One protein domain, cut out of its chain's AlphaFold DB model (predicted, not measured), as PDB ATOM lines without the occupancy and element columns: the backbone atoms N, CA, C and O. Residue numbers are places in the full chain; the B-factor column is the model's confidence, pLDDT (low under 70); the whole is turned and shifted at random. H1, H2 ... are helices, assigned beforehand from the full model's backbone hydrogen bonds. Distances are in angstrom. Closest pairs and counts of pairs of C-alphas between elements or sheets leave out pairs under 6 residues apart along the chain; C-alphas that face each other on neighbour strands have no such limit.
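What this domain is: This is residues 10 to 42 and 274 to 300 of the 469 residues of the protein "TonB family protein" of candidate division WOR-3 bacterium (UniProt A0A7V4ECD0). With little regular structure, the printed part is two loose pieces: H1 and H2 side by side, joined by a wide loop, and, away from them, the short H3, past which residues 285 to 300 fold back as a long unnamed tail. The 60 printed residues hold three named helices, in the order H1, H2, H3, and no named strand; the class is all helix, with 23 residues in named elements. The whole is only just compact, close to loose, with a radius of gyration of the C-alphas of 12.3 A, and spans 30 by 26 by 17 A.

Where its parts are: H1, residues 10 to 17, begins at C-alpha 10 (78.913, 130.944, 161.523) and is 10.6 A long. H2, residues 29 to 37, measures 12.5 A. H3, residues 279 to 284, measures 8.9 A and ends at C-alpha 284 (98.703, 117.785, 153.988).

How they stand to each other: H1 and H2 touch, closest at the C-alphas of Ser 13 and Glu 31, 6.1 A apart. They run the same way at a shallow tilt of 29 degrees. H3 is apart from both. In H1, H2 and H3 every O i to N i+4 pair is within hydrogen-bond range.

The domain as a whole: The C-alphas farthest apart, of Arg 30 and Glu 298, are 34.1 A apart. Residues 43 to 273 are not printed; C-alphas 42 and 274 are 9.9 A apart across the cut. The link from H1 to H2 is long. Residues 284 to 288 have pLDDT under 70.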
ATOM      1  N   GLU A  10      80.331 131.040 161.875       93.38
ATOM      2  CA  GLU A  10      78.913 130.944 161.523       93.38
ATOM      3  C   GLU A  10      78.656 131.500 160.117       93.38
ATOM      4  O   GLU A  10      78.018 130.841 159.294       93.38
ATOM      5  N   ILE A  11      79.203 132.681 159.803       94.88
ATOM      6  CA  ILE A  11      79.038 133.298 158.481       94.88
ATOM      7  C   ILE A  11      79.778 132.497 157.403       94.88
ATOM      8  O   ILE A  11      79.251 132.348 156.299       94.88
ATOM      9  N   VAL A  12      80.952 131.936 157.717       95.56
ATOM     10  CA  VAL A  12      81.674 131.030 156.804       95.56
ATOM     11  C   VAL A  12      80.801 129.822 156.448       95.56
ATOM     12  O   VAL A  12      80.632 129.505 155.268       95.56
ATOM     13  N   SER A  13      80.196 129.178 157.450       95.88
ATOM     14  CA  SER A  13      79.358 127.991 157.254       95.88
ATOM     15  C   SER A  13      78.110 128.287 156.410       95.88
ATOM     16  O   SER A  13      77.784 127.517 155.506       95.88
ATOM     17  N   LEU A  14      77.470 129.445 156.617       95.50
ATOM     18  CA  LEU A  14      76.329 129.912 155.822       95.50
ATOM     19  C   LEU A  14      76.730 130.238 154.380       95.50
ATOM     20  O   LEU A  14      76.026 129.874 153.439       95.50
ATOM     21  N   ALA A  15      77.868 130.907 154.182       94.81
ATOM     22  CA  ALA A  15      78.374 131.210 152.850       94.81
ATOM     23  C   ALA A  15      78.650 129.929 152.051       94.81
ATOM     24  O   ALA A  15      78.321 129.858 150.864       94.81
ATOM     25  N   TYR A  16      79.210 128.910 152.701       96.06
ATOM     26  CA  TYR A  16      79.427 127.604 152.092       96.06
ATOM     27  C   TYR A  16      78.111 126.869 151.807       96.06
ATOM     28  O   TYR A  16      77.907 126.367 150.700       96.06
ATOM     29  N   GLU A  17      77.174 126.853 152.758       95.19
ATOM     30  CA  GLU A  17      75.858 126.239 152.563       95.19
ATOM     31  C   GLU A  17      75.149 126.807 151.321       95.19
ATOM     32  O   GLU A  17      74.631 126.039 150.501       95.19
ATOM     33  N   GLN A  18      75.197 128.134 151.160       93.75
ATOM     34  CA  GLN A  18      74.608 128.891 150.050       93.75
ATOM     35  C   GLN A  18      75.397 128.787 148.733       93.75
ATOM     36  O   GLN A  18      74.986 129.374 147.731       93.75
ATOM     37  N   GLY A  19      76.534 128.084 148.708       92.00
ATOM     38  CA  GLY A  19      77.373 127.953 147.515       92.00
ATOM     39  C   GLY A  19      78.041 129.265 147.085       92.00
ATOM     40  O   GLY A  19      78.264 129.485 145.894       92.00
ATOM     41  N   ARG A  20      78.317 130.168 148.037       91.62
ATOM     42  CA  ARG A  20      79.118 131.388 147.812       91.62
ATOM     43  C   ARG A  20      80.618 131.127 147.902       91.62
ATOM     44  O   ARG A  20      81.395 131.911 147.372       91.62
ATOM     45  N   VAL A  21      81.014 130.066 148.600       93.75
ATOM     46  CA  VAL A  21      82.391 129.569 148.656       93.75
ATOM     47  C   VAL A  21      82.384 128.058 148.456       93.75
ATOM     48  O   VAL A  21      81.460 127.379 148.902       93.75
ATOM     49  N   ASP A  22      83.409 127.537 147.789       93.00
ATOM     50  CA  ASP A  22      83.541 126.101 147.522       93.00
ATOM     51  C   ASP A  22      84.258 125.348 148.646       93.00
ATOM     52  O   ASP A  22      84.077 124.141 148.782       93.00
ATOM     53  N   ILE A  23      85.068 126.052 149.440       92.81
ATOM     54  CA  ILE A  23      85.802 125.523 150.592       92.81
ATOM     55  C   ILE A  23      85.577 126.485 151.761       92.81
ATOM     56  O   ILE A  23      85.749 127.694 151.614       92.81
ATOM     57  N   ALA A  24      85.199 125.939 152.910       94.12
ATOM     58  CA  ALA A  24      85.080 126.638 154.180       94.12
ATOM     59  C   ALA A  24      86.100 126.071 155.172       94.12
ATOM     60  O   ALA A  24      86.095 124.871 155.455       94.12
ATOM     61  N   LEU A  25      86.967 126.949 155.668       91.44
ATOM     62  CA  LEU A  25      88.003 126.676 156.666       91.44
ATOM     63  C   LEU A  25      87.602 127.290 158.017       91.44
ATOM     64  O   LEU A  25      86.601 128.001 158.094       91.44
ATOM     65  N   ASP A  26      88.387 127.017 159.061       87.69
ATOM     66  CA  ASP A  26      88.220 127.583 160.411       87.69
ATOM     67  C   ASP A  26      86.824 127.366 161.023       87.69
ATOM     68  O   ASP A  26      86.297 128.202 161.756       87.69
ATOM     69  N   LEU A  27      86.209 126.220 160.718       93.31
ATOM     70  CA  LEU A  27      84.930 125.820 161.299       93.31
ATOM     71  C   LEU A  27      85.125 125.222 162.696       93.31
ATOM     72  O   LEU A  27      86.143 124.587 162.977       93.31
ATOM     73  N   THR A  28      84.114 125.362 163.556       92.62
ATOM     74  CA  THR A  28      84.073 124.694 164.865       92.62
ATOM     75  C   THR A  28      83.155 123.461 164.817       92.62
ATOM     76  O   THR A  28      82.417 123.273 163.839       92.62
ATOM     77  N   PRO A  29      83.141 122.601 165.858       93.62
ATOM     78  CA  PRO A  29      82.189 121.490 165.946       93.62
ATOM     79  C   PRO A  29      80.728 121.924 165.759       93.62
ATOM     80  O   PRO A  29      79.946 121.215 165.123       93.62
ATOM     81  N   ARG A  30      80.375 123.134 166.221       92.56
ATOM     82  CA  ARG A  30      79.038 123.718 166.061       92.56
ATOM     83  C   ARG A  30      78.663 123.877 164.590       92.56
ATOM     84  O   ARG A  30      77.598 123.414 164.180       92.56
ATOM     85  N   GLU A  31      79.527 124.499 163.794       95.31
ATOM     86  CA  GLU A  31      79.270 124.713 162.367       95.31
ATOM     87  C   GLU A  31      79.284 123.396 161.596       95.31
ATOM     88  O   GLU A  31      78.483 123.207 160.684       95.31
ATOM     89  N   ILE A  32      80.143 122.447 161.978       95.69
ATOM     90  CA  ILE A  32      80.129 121.113 161.373       95.69
ATOM     91  C   ILE A  32      78.803 120.399 161.633       95.69
ATOM     92  O   ILE A  32      78.261 119.784 160.715       95.69
ATOM     93  N   ASN A  33      78.237 120.496 162.835       94.12
ATOM     94  CA  ASN A  33      76.927 119.911 163.116       94.12
ATOM     95  C   ASN A  33      75.808 120.585 162.321       94.12
ATOM     96  O   ASN A  33      75.009 119.881 161.706       94.12
ATOM     97  N   TYR A  34      75.818 121.918 162.231       95.69
ATOM     98  CA  TYR A  34      74.910 122.651 161.348       95.69
ATOM     99  C   TYR A  34      74.992 122.143 159.898       95.69
ATOM    100  O   TYR A  34      73.981 121.837 159.271       95.69
ATOM    101  N   LEU A  35      76.204 121.985 159.364       96.25
ATOM    102  CA  LEU A  35      76.418 121.529 157.992       96.25
ATOM    103  C   LEU A  35      76.033 120.056 157.779       96.25
ATOM    104  O   LEU A  35      75.498 119.722 156.718       96.25
ATOM    105  N   LYS A  36      76.229 119.183 158.777       94.81
ATOM    106  CA  LYS A  36      75.749 117.790 158.746       94.81
ATOM    107  C   LYS A  36      74.227 117.724 158.635       94.81
ATOM    108  O   LYS A  36      73.724 116.974 157.806       94.81
ATOM    109  N   GLU A  37      73.499 118.532 159.408       96.19
ATOM    110  CA  GLU A  37      72.029 118.616 159.327       96.19
ATOM    111  C   GLU A  37      71.548 119.058 157.936       96.19
ATOM    112  O   GLU A  37      70.467 118.677 157.488       96.19
ATOM    113  N   LYS A  38      72.374 119.827 157.218       95.31
ATOM    114  CA  LYS A  38      72.138 120.258 155.831       95.31
ATOM    115  C   LYS A  38      72.666 119.281 154.774       95.31
ATOM    116  O   LYS A  38      72.663 119.628 153.593       95.31
ATOM    117  N   ASN A  39      73.106 118.081 155.163       94.81
ATOM    118  CA  ASN A  39      73.714 117.074 154.284       94.81
ATOM    119  C   ASN A  39      74.909 117.611 153.478       94.81
ATOM    120  O   ASN A  39      75.071 117.295 152.299       94.81
ATOM    121  N   LYS A  40      75.733 118.470 154.086       94.62
ATOM    122  CA  LYS A  40      76.930 119.017 153.443       94.62
ATOM    123  C   LYS A  40      78.168 118.198 153.793       94.62
ATOM    124  O   LYS A  40      78.332 117.725 154.916       94.62
ATOM    125  N   ASN A  41      79.074 118.091 152.824       91.69
ATOM    126  CA  ASN A  41      80.332 117.377 152.992       91.69
ATOM    127  C   ASN A  41      81.320 118.169 153.845       91.69
ATOM    128  O   ASN A  41      81.459 119.389 153.698       91.69
ATOM    129  N   PHE A  42      82.044 117.439 154.689       94.44
ATOM    130  CA  PHE A  42      83.175 117.945 155.449       94.44
ATOM    131  C   PHE A  42      84.250 116.865 155.593       94.44
ATOM    132  O   PHE A  42      83.998 115.675 155.404       94.44
ATOM    133  N   GLU A 274      81.691 119.138 146.377       91.19
ATOM    134  CA  GLU A 274      82.137 117.944 145.632       91.19
ATOM    135  C   GLU A 274      82.809 118.262 144.291       91.19
ATOM    136  O   GLU A 274      83.542 117.429 143.738       91.19
ATOM    137  N   ARG A 275      82.569 119.471 143.765       91.81
ATOM    138  CA  ARG A 275      83.230 119.978 142.556       91.81
ATOM    139  C   ARG A 275      84.721 120.248 142.765       91.81
ATOM    140  O   ARG A 275      85.456 120.273 141.785       91.81
ATOM    141  N   VAL A 276      85.164 120.418 144.012       92.06
ATOM    142  CA  VAL A 276      86.573 120.618 144.363       92.06
ATOM    143  C   VAL A 276      87.299 119.276 144.338       92.06
ATOM    144  O   VAL A 276      86.901 118.322 145.008       92.06
ATOM    145  N   LYS A 277      88.385 119.203 143.568       91.69
ATOM    146  CA  LYS A 277      89.298 118.058 143.473       91.69
ATOM    147  C   LYS A 277      90.678 118.434 144.016       91.69
ATOM    148  O   LYS A 277      91.013 119.611 144.109       91.69
ATOM    149  N   GLY A 278      91.449 117.420 144.416       87.88
ATOM    150  CA  GLY A 278      92.807 117.583 144.957       87.88
ATOM    151  C   GLY A 278      92.893 118.076 146.407       87.88
ATOM    152  O   GLY A 278      93.988 118.343 146.894       87.88
ATOM    153  N   LEU A 279      91.761 118.151 147.119       86.00
ATOM    154  CA  LEU A 279      91.714 118.652 148.496       86.00
ATOM    155  C   LEU A 279      92.585 117.835 149.462       86.00
ATOM    156  O   LEU A 279      93.195 118.420 150.343       86.00
ATOM    157  N   ASP A 280      92.676 116.513 149.297       83.00
ATOM    158  CA  ASP A 280      93.465 115.670 150.208       83.00
ATOM    159  C   ASP A 280      94.951 116.059 150.200       83.00
ATOM    160  O   ASP A 280      95.526 116.285 151.259       83.00
ATOM    161  N   ALA A 281      95.535 116.273 149.016       76.12
ATOM    162  CA  ALA A 281      96.915 116.740 148.891       76.12
ATOM    163  C   ALA A 281      97.104 118.161 149.452       76.12
ATOM    164  O   ALA A 281      98.140 118.466 150.039       76.12
ATOM    165  N   TYR A 282      96.103 119.034 149.319       78.25
ATOM    166  CA  TYR A 282      96.139 120.367 149.926       78.25
ATOM    167  C   TYR A 282      96.122 120.336 151.450       78.25
ATOM    168  O   TYR A 282      96.815 121.129 152.078       78.25
ATOM    169  N   LEU A 283      95.345 119.437 152.055       77.69
ATOM    170  CA  LEU A 283      95.223 119.362 153.509       77.69
ATOM    171  C   LEU A 283      96.508 118.888 154.198       77.69
ATOM    172  O   LEU A 283      96.693 119.214 155.371       77.69
ATOM    173  N   ASP A 284      97.383 118.178 153.484       67.38
ATOM    174  CA  ASP A 284      98.703 117.785 153.988       67.38
ATOM    175  C   ASP A 284      99.666 118.982 154.072       67.38
ATOM    176  O   ASP A 284     100.400 119.113 155.052       67.38
ATOM    177  N   PHE A 285      99.631 119.884 153.081       66.50
ATOM    178  CA  PHE A 285     100.458 121.097 153.036       66.50
ATOM    179  C   PHE A 285      99.671 122.300 152.493       66.50
ATOM    180  O   PHE A 285      99.823 122.679 151.321       66.50
ATOM    181  N   PRO A 286      98.828 122.934 153.332       65.31
ATOM    182  CA  PRO A 286      98.067 124.106 152.924       65.31
ATOM    183  C   PRO A 286      99.005 125.205 152.411       65.31
ATOM    184  O   PRO A 286     100.098 125.390 152.939       65.31
ATOM    185  N   ILE A 287      98.580 125.947 151.385       65.62
ATOM    186  CA  ILE A 287      99.362 126.987 150.676       65.62
ATOM    187  C   ILE A 287     100.422 126.419 149.720       65.62
ATOM    188  O   ILE A 287     100.434 126.834 148.562       65.62
ATOM    189  N   GLN A 288     101.271 125.479 150.153       66.19
ATOM    190  CA  GLN A 288     102.282 124.872 149.270       66.19
ATOM    191  C   GLN A 288     101.621 124.077 148.135       66.19
ATOM    192  O   GLN A 288     102.034 124.181 146.987       66.19
ATOM    193  N   ASN A 289     100.530 123.378 148.457       78.69
ATOM    194  CA  ASN A 289      99.749 122.558 147.533       78.69
ATOM    195  C   ASN A 289      98.493 123.295 147.032       78.69
ATOM    196  O   ASN A 289      97.414 122.715 146.900       78.69
ATOM    197  N   LEU A 290      98.573 124.611 146.812       80.12
ATOM    198  CA  LEU A 290      97.432 125.372 146.288       80.12
ATOM    199  C   LEU A 290      97.179 125.082 144.794       80.12
ATOM    200  O   LEU A 290      96.051 125.197 144.321       80.12
ATOM    201  N   ASP A 291      98.218 124.687 144.064       82.12
ATOM    202  CA  ASP A 291      98.210 124.336 142.641       82.12
ATOM    203  C   ASP A 291      97.501 123.008 142.335       82.12
ATOM    204  O   ASP A 291      96.971 122.828 141.237       82.12
ATOM    205  N   VAL A 292      97.435 122.095 143.308       86.38
ATOM    206  CA  VAL A 292      96.742 120.805 143.164       86.38
ATOM    207  C   VAL A 292      95.245 120.878 143.467       86.38
ATOM    208  O   VAL A 292      94.534 119.911 143.193       86.38
ATOM    209  N   VAL A 293      94.738 122.000 143.994       89.00
ATOM    210  CA  VAL A 293      93.298 122.205 144.232       89.00
ATOM    211  C   VAL A 293      92.652 122.830 143.009       89.00
ATOM    212  O   VAL A 293      92.982 123.946 142.611       89.00
ATOM    213  N   TYR A 294      91.670 122.143 142.431       89.75
ATOM    214  CA  TYR A 294      91.003 122.624 141.225       89.75
ATOM    215  C   TYR A 294      89.536 122.213 141.156       89.75
ATOM    216  O   TYR A 294      89.090 121.251 141.778       89.75
ATOM    217  N   ILE A 295      88.786 122.949 140.341       90.94
ATOM    218  CA  ILE A 295      87.471 122.545 139.842       90.94
ATOM    219  C   ILE A 295      87.674 122.149 138.372       90.94
ATOM    220  O   ILE A 295      88.247 122.955 137.634       90.94
ATOM    221  N   PRO A 296      87.274 120.943 137.924       90.88
ATOM    222  CA  PRO A 296      87.399 120.527 136.527       90.88
ATOM    223  C   PRO A 296      86.775 121.542 135.568       90.88
ATOM    224  O   PRO A 296      85.702 122.081 135.844       90.88
ATOM    225  N   LYS A 297      87.451 121.813 134.447       87.75
ATOM    226  CA  LYS A 297      87.083 122.883 133.506       87.75
ATOM    227  C   LYS A 297      85.651 122.734 132.986       87.75
ATOM    228  O   LYS A 297      84.982 123.728 132.740       87.75
ATOM    229  N   GLU A 298      85.181 121.499 132.867       89.19
ATOM    230  CA  GLU A 298      83.856 121.132 132.365       89.19
ATOM    231  C   GLU A 298      82.721 121.607 133.283       89.19
ATOM    232  O   GLU A 298      81.592 121.760 132.826       89.19
ATOM    233  N   ILE A 299      83.013 121.835 134.568       88.12
ATOM    234  CA  ILE A 299      82.027 122.219 135.589       88.12
ATOM    235  C   ILE A 299      82.334 123.577 136.235       88.12
ATOM    236  O   ILE A 299      81.715 123.941 137.237       88.12
ATOM    237  N   GLN A 300      83.294 124.329 135.691       82.88
ATOM    238  CA  GLN A 300      83.560 125.696 136.127       82.88
ATOM    239  C   GLN A 300      82.427 126.616 135.653       82.88
ATOM    240  O   GLN A 300      82.245 126.845 134.459       82.88
TER     241      GLN A 300